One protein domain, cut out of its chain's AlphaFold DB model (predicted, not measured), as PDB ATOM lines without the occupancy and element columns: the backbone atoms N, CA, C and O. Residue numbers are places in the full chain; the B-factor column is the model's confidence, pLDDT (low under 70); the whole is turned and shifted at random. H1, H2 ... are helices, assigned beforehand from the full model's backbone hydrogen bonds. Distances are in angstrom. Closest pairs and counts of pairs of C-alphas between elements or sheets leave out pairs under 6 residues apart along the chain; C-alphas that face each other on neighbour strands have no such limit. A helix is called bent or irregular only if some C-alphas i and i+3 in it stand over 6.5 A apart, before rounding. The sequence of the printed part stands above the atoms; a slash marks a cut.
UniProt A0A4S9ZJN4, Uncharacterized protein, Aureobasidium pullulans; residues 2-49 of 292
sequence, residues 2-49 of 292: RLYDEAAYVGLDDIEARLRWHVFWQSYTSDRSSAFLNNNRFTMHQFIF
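Overview. This is residues 2 to 49 of the 292 residues of an uncharacterized protein of Aureobasidium pullulans (UniProt A0A4S9ZJN4). One long straight helix, H2, makes the length of this small flat model, and the stretches before and after it, residues 2 to 13 and 38 to 49, fold back along the same side of it toward each other. Each of these two stretches holds one very short helix, H1 in the first and H3 in the second, and the first and last printed C-alphas come within 8.2 A of each other. The printed part has 48 residues with three named helices, in the order H1, H2, H3, and no named strand; its class is all helix. The whole is loose, with a radius of gyration of the C-alphas of 12.7 A, and the C-alphas span 39 by 20 by 8 A.

Along the chain. The printed part begins at Arg 2, with its C-alpha at (296.397, 252.600, 379.336). H1 is residues 6 to 9, Glu 6 to Tyr 9, and measures 5.7 A from first to last C-alpha. H2 is residues 14 to 37, Asp 14 to Leu 37, and measures 34.3 A; its C-alphas run from (292.417, 268.214, 373.337) to (288.172, 237.264, 359.224). H3 is residues 46 to 49, Gln 46 to Phe 49, and measures 5.3 A, ending with C-alpha 49 at (293.565, 245.037, 380.564).

Arrangement. A tight link of 4 residues joins H1 to H2. H1 and H2 are close but not clearly touching, with 1 pair of C-alphas within 8 A. Their closest C-alphas, those of Tyr 9 and Ala 17, are 5.3 A apart, and the two centres are 14.9 A apart. H2 is not bent. A short link of 8 residues leads from H2 to H3, and these two helices are apart. H1 and H3 are apart as well. In H2 every O i to N i+4 pair is within hydrogen-bond range; H1 and H3, with 4 residues each, are too short for such a pair, and in each of them the one O i to N i+3 pair is within range.

Size, cuts and confidence. The two C-alphas farthest apart are those of Gly 11 and Asn 39, at 39.3 A. The outline is flat. The printed part runs from residue 2 to residue 49 of a chain of 292 residues and has no cut, and no link between its named helices is long. The mean pLDDT of the printed part is 85.8, and no printed residue is under 70. The mean pLDDT is 88 in H1, 89 in H2 and 73 in H3.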
ATOM      1  N   ARG A   2     297.742 252.950 378.816       86.38
ATOM      2  CA  ARG A   2     296.397 252.600 379.336       86.38
ATOM      3  C   ARG A   2     295.250 253.249 378.547       86.38
ATOM      4  O   ARG A   2     294.297 253.739 379.120       86.38
ATOM      5  N   LEU A   3     295.339 253.231 377.216       89.19
ATOM      6  CA  LEU A   3     294.373 253.924 376.353       89.19
ATOM      7  C   LEU A   3     292.941 253.339 376.413       89.19
ATOM      8  O   LEU A   3     292.010 253.915 375.869       89.19
ATOM      9  N   TYR A   4     292.757 252.195 377.069       87.75
ATOM     10  CA  TYR A   4     291.436 251.638 377.370       87.75
ATOM     11  C   TYR A   4     290.738 252.349 378.546       87.75
ATOM     12  O   TYR A   4     289.563 252.075 378.793       87.75
ATOM     13  N   ASP A   5     291.460 253.203 379.283       89.06
ATOM     14  CA  ASP A   5     290.991 253.917 380.468       89.06
ATOM     15  C   ASP A   5     290.790 255.410 380.170       89.06
ATOM     16  O   ASP A   5     291.727 256.097 379.756       89.06
ATOM     17  N   GLU A   6     289.584 255.925 380.411       87.75
ATOM     18  CA  GLU A   6     289.232 257.333 380.211       87.75
ATOM     19  C   GLU A   6     290.110 258.273 381.062       87.75
ATOM     20  O   GLU A   6     290.466 259.375 380.635       87.75
ATOM     21  N   ALA A   7     290.543 257.820 382.245       89.31
ATOM     22  CA  ALA A   7     291.429 258.597 383.108       89.31
ATOM     23  C   ALA A   7     292.795 258.883 382.457       89.31
ATOM     24  O   ALA A   7     293.456 259.857 382.821       89.31
ATOM     25  N   ALA A   8     293.211 258.084 381.465       88.38
ATOM     26  CA  ALA A   8     294.453 258.297 380.727       88.38
ATOM     27  C   ALA A   8     294.424 259.533 379.810       88.38
ATOM     28  O   ALA A   8     295.482 259.939 379.319       88.38
ATOM     29  N   TYR A   9     293.244 260.120 379.579       88.25
ATOM     30  CA  TYR A   9     293.065 261.326 378.770       88.25
ATOM     31  C   TYR A   9     292.943 262.607 379.608       88.25
ATOM     32  O   TYR A   9     293.046 263.706 379.068       88.25
ATOM     33  N   VAL A  10     292.753 262.489 380.926       88.88
ATOM     34  CA  VAL A  10     292.553 263.642 381.813       88.88
ATOM     35  C   VAL A  10     293.826 264.488 381.892       88.88
ATOM     36  O   VAL A  10     294.906 263.988 382.198       88.88
ATOM     37  N   GLY A  11     293.684 265.795 381.654       88.69
ATOM     38  CA  GLY A  11     294.787 266.759 381.718       88.69
ATOM     39  C   GLY A  11     295.689 266.789 380.481       88.69
ATOM     40  O   GLY A  11     296.693 267.500 380.501       88.69
ATOM     41  N   LEU A  12     295.351 266.040 379.425       89.25
ATOM     42  CA  LEU A  12     295.995 266.164 378.117       89.25
ATOM     43  C   LEU A  12     295.421 267.345 377.329       89.25
ATOM     44  O   LEU A  12     294.296 267.780 377.569       89.25
ATOM     45  N   ASP A  13     296.198 267.820 376.358       90.31
ATOM     46  CA  ASP A  13     295.691 268.706 375.311       90.31
ATOM     47  C   ASP A  13     294.593 268.004 374.492       90.31
ATOM     48  O   ASP A  13     294.674 266.797 374.240       90.31
ATOM     49  N   ASP A  14     293.583 268.755 374.047       83.06
ATOM     50  CA  ASP A  14     292.417 268.214 373.337       83.06
ATOM     51  C   ASP A  14     292.799 267.440 372.064       83.06
ATOM     52  O   ASP A  14     292.168 266.430 371.730       83.06
ATOM     53  N   ILE A  15     293.830 267.894 371.342       83.62
ATOM     54  CA  ILE A  15     294.306 267.230 370.123       83.62
ATOM     55  C   ILE A  15     294.997 265.923 370.500       83.62
ATOM     56  O   ILE A  15     294.739 264.881 369.894       83.62
ATOM     57  N   GLU A  16     295.850 265.952 371.521       87.06
ATOM     58  CA  GLU A  16     296.561 264.766 371.986       87.06
ATOM     59  C   GLU A  16     295.604 263.699 372.536       87.06
ATOM     60  O   GLU A  16     295.724 262.522 372.176       87.06
ATOM     61  N   ALA A  17     294.632 264.097 373.359       86.06
ATOM     62  CA  ALA A  17     293.598 263.210 373.879       86.06
ATOM     63  C   ALA A  17     292.848 262.515 372.734       86.06
ATOM     64  O   ALA A  17     292.720 261.288 372.720       86.06
ATOM     65  N   ARG A  18     292.443 263.287 371.718       82.62
ATOM     66  CA  ARG A  18     291.723 262.787 370.541       82.62
ATOM     67  C   ARG A  18     292.566 261.826 369.708       82.62
ATOM     68  O   ARG A  18     292.090 260.748 369.359       82.62
ATOM     69  N   LEU A  19     293.823 262.163 369.420       84.69
ATOM     70  CA  LEU A  19     294.724 261.286 368.664       84.69
ATOM     71  C   LEU A  19     294.939 259.951 369.378       84.69
ATOM     72  O   LEU A  19     294.836 258.892 368.759       84.69
ATOM     73  N   ARG A  20     295.187 259.982 370.691       88.75
ATOM     74  CA  ARG A  20     295.360 258.768 371.498       88.75
ATOM     75  C   ARG A  20     294.088 257.916 371.529       88.75
ATOM     76  O   ARG A  20     294.182 256.695 371.394       88.75
ATOM     77  N   TRP A  21     292.925 258.554 371.638       87.75
ATOM     78  CA  TRP A  21     291.622 257.895 371.573       87.75
ATOM     79  C   TRP A  21     291.401 257.207 370.214       87.75
ATOM     80  O   TRP A  21     291.066 256.021 370.166       87.75
ATOM     81  N   HIS A  22     291.690 257.887 369.098       85.50
ATOM     82  CA  HIS A  22     291.584 257.287 367.762       85.50
ATOM     83  C   HIS A  22     292.563 256.127 367.561       85.50
ATOM     84  O   HIS A  22     292.173 255.091 367.021       85.50
ATOM     85  N   VAL A  23     293.809 256.263 368.022       89.56
ATOM     86  CA  VAL A  23     294.819 255.194 367.947       89.56
ATOM     87  C   VAL A  23     294.357 253.949 368.700       89.56
ATOM     88  O   VAL A  23     294.515 252.832 368.196       89.56
ATOM     89  N   PHE A  24     293.760 254.126 369.882       91.00
ATOM     90  CA  PHE A  24     293.179 253.018 370.628       91.00
ATOM     91  C   PHE A  24     292.085 252.325 369.827       91.00
ATOM     92  O   PHE A  24     292.208 251.131 369.557       91.00
ATOM     93  N   TRP A  25     291.057 253.063 369.404       90.19
ATOM     94  CA  TRP A  25     289.920 252.469 368.709       90.19
ATOM     95  C   TRP A  25     290.310 251.836 367.376       90.19
ATOM     96  O   TRP A  25     289.827 250.758 367.045       90.19
ATOM     97  N   GLN A  26     291.249 252.427 366.635       90.25
ATOM     98  CA  GLN A  26     291.772 251.829 365.411       90.25
ATOM     99  C   GLN A  26     292.488 250.502 365.684       90.25
ATOM    100  O   GLN A  26     292.225 249.513 364.995       90.25
ATOM    101  N   SER A  27     293.354 250.449 366.699       91.38
ATOM    102  CA  SER A  27     294.062 249.216 367.079       91.38
ATOM    103  C   SER A  27     293.083 248.147 367.569       91.38
ATOM    104  O   SER A  27     293.127 246.995 367.138       91.38
ATOM    105  N   TYR A  28     292.142 248.556 368.417       90.88
ATOM    106  CA  TYR A  28     291.115 247.712 369.010       90.88
ATOM    107  C   TYR A  28     290.182 247.104 367.953       90.88
ATOM    108  O   TYR A  28     289.901 245.903 367.980       90.88
ATOM    109  N   THR A  29     289.725 247.906 366.990       91.75
ATOM    110  CA  THR A  29     288.911 247.436 365.864       91.75
ATOM    111  C   THR A  29     289.712 246.550 364.915       91.75
ATOM    112  O   THR A  29     289.167 245.555 364.445       91.75
ATOM    113  N   SER A  30     290.992 246.849 364.673       90.75
ATOM    114  CA  SER A  30     291.852 246.034 363.799       90.75
ATOM    115  C   SER A  30     292.092 244.627 364.354       90.75
ATOM    116  O   SER A  30     292.048 243.653 363.605       90.75
ATOM    117  N   ASP A  31     292.285 244.496 365.671       92.25
ATOM    118  CA  ASP A  31     292.365 243.188 366.338       92.25
ATOM    119  C   ASP A  31     291.082 242.368 366.118       92.25
ATOM    120  O   ASP A  31     291.141 241.197 365.752       92.25
ATOM    121  N   ARG A  32     289.908 242.998 366.259       92.56
ATOM    122  CA  ARG A  32     288.601 242.337 366.084       92.56
ATOM    123  C   ARG A  32     288.308 241.971 364.644       92.56
ATOM    124  O   ARG A  32     287.852 240.863 364.389       92.56
ATOM    125  N   SER A  33     288.558 242.882 363.709       91.81
ATOM    126  CA  SER A  33     288.336 242.608 362.293       91.81
ATOM    127  C   SER A  33     289.230 241.462 361.822       91.81
ATOM    128  O   SER A  33     288.730 240.536 361.193       91.81
ATOM    129  N   SER A  34     290.507 241.451 362.218       89.81
ATOM    130  CA  SER A  34     291.429 240.349 361.929       89.81
ATOM    131  C   SER A  34     291.000 239.037 362.594       89.81
ATOM    132  O   SER A  34     291.024 237.987 361.948       89.81
ATOM    133  N   ALA A  35     290.567 239.088 363.858       89.69
ATOM    134  CA  ALA A  35     290.065 237.924 364.581       89.69
ATOM    135  C   ALA A  35     288.853 237.294 363.884       89.69
ATOM    136  O   ALA A  35     288.819 236.082 363.687       89.69
ATOM    137  N   PHE A  36     287.897 238.112 363.444       91.38
ATOM    138  CA  PHE A  36     286.709 237.626 362.748       91.38
ATOM    139  C   PHE A  36     286.995 237.066 361.360       91.38
ATOM    140  O   PHE A  36     286.454 236.017 361.021       91.38
ATOM    141  N   LEU A  37     287.846 237.728 360.573       86.12
ATOM    142  CA  LEU A  37     288.172 237.264 359.224       86.12
ATOM    143  C   LEU A  37     288.924 235.930 359.249       86.12
ATOM    144  O   LEU A  37     288.614 235.040 358.470       86.12
ATOM    145  N   ASN A  38     289.863 235.768 360.180       78.25
ATOM    146  CA  ASN A  38     290.751 234.605 360.220       78.25
ATOM    147  C   ASN A  38     290.307 233.510 361.200       78.25
ATOM    148  O   ASN A  38     291.055 232.563 361.434       78.25
ATOM    149  N   ASN A  39     289.134 233.655 361.826       76.56
ATOM    150  CA  ASN A  39     288.701 232.809 362.945       76.56
ATOM    151  C   ASN A  39     289.768 232.713 364.066       76.56
ATOM    152  O   ASN A  39     289.984 231.667 364.684       76.56
ATOM    153  N   ASN A  40     290.472 233.824 364.300       74.62
ATOM    154  CA  ASN A  40     291.522 233.961 365.302       74.62
ATOM    155  C   ASN A  40     290.937 234.421 366.649       74.62
ATOM    156  O   ASN A  40     289.801 234.883 366.748       74.62
ATOM    157  N   ARG A  41     291.729 234.311 367.720       77.56
ATOM    158  CA  ARG A  41     291.349 234.830 369.046       77.56
ATOM    159  C   ARG A  41     291.554 236.345 369.106       77.56
ATOM    160  O   ARG A  41     292.522 236.845 368.543       77.56
ATOM    161  N   PHE A  42     290.702 237.049 369.852       83.81
ATOM    162  CA  PHE A  42     290.932 238.460 370.176       83.81
ATOM    163  C   PHE A  42     292.183 238.613 371.044       83.81
ATOM    164  O   PHE A  42     292.281 237.989 372.105       83.81
ATOM    165  N   THR A  43     293.108 239.468 370.622       82.00
ATOM    166  CA  THR A  43     294.344 239.762 371.357       82.00
ATOM    167  C   THR A  43     294.130 240.899 372.350       82.00
ATOM    168  O   THR A  43     294.683 240.879 373.441       82.00
ATOM    169  N   MET A  44     293.298 241.887 372.018       81.56
ATOM    170  CA  MET A  44     292.963 243.014 372.893       81.56
ATOM    171  C   MET A  44     291.666 242.718 373.650       81.56
ATOM    172  O   MET A  44     290.623 243.330 373.408       81.56
ATOM    173  N   HIS A  45     291.723 241.731 374.543       78.38
ATOM    174  CA  HIS A  45     290.580 241.292 375.340       78.38
ATOM    175  C   HIS A  45     290.550 241.964 376.722       78.38
ATOM    176  O   HIS A  45     291.600 242.189 377.318       78.38
ATOM    177  N   GLN A  46     289.357 242.197 377.287       71.81
ATOM    178  CA  GLN A  46     289.181 242.825 378.614       71.81
ATOM    179  C   GLN A  46     289.989 242.153 379.739       71.81
ATOM    180  O   GLN A  46     290.496 242.816 380.635       71.81
ATOM    181  N   PHE A  47     290.193 240.836 379.654       70.50
ATOM    182  CA  PHE A  47     290.991 240.080 380.629       70.50
ATOM    183  C   PHE A  47     292.479 240.457 380.636       70.50
ATOM    184  O   PHE A  47     293.154 240.221 381.631       70.50
ATOM    185  N   ILE A  48     292.995 241.029 379.547       75.00
ATOM    186  CA  ILE A  48     294.395 241.459 379.434       75.00
ATOM    187  C   ILE A  48     294.576 242.871 380.000       75.00
ATOM    188  O   ILE A  48     295.661 243.214 380.462       75.00
ATOM    189  N   PHE A  49     293.517 243.682 380.015       75.56
ATOM    190  CA  PHE A  49     293.565 245.037 380.564       75.56
ATOM    191  C   PHE A  49     293.619 245.054 382.098       75.56
ATOM    192  O   PHE A  49     294.011 246.061 382.679       75.56
TER     193      PHE A  49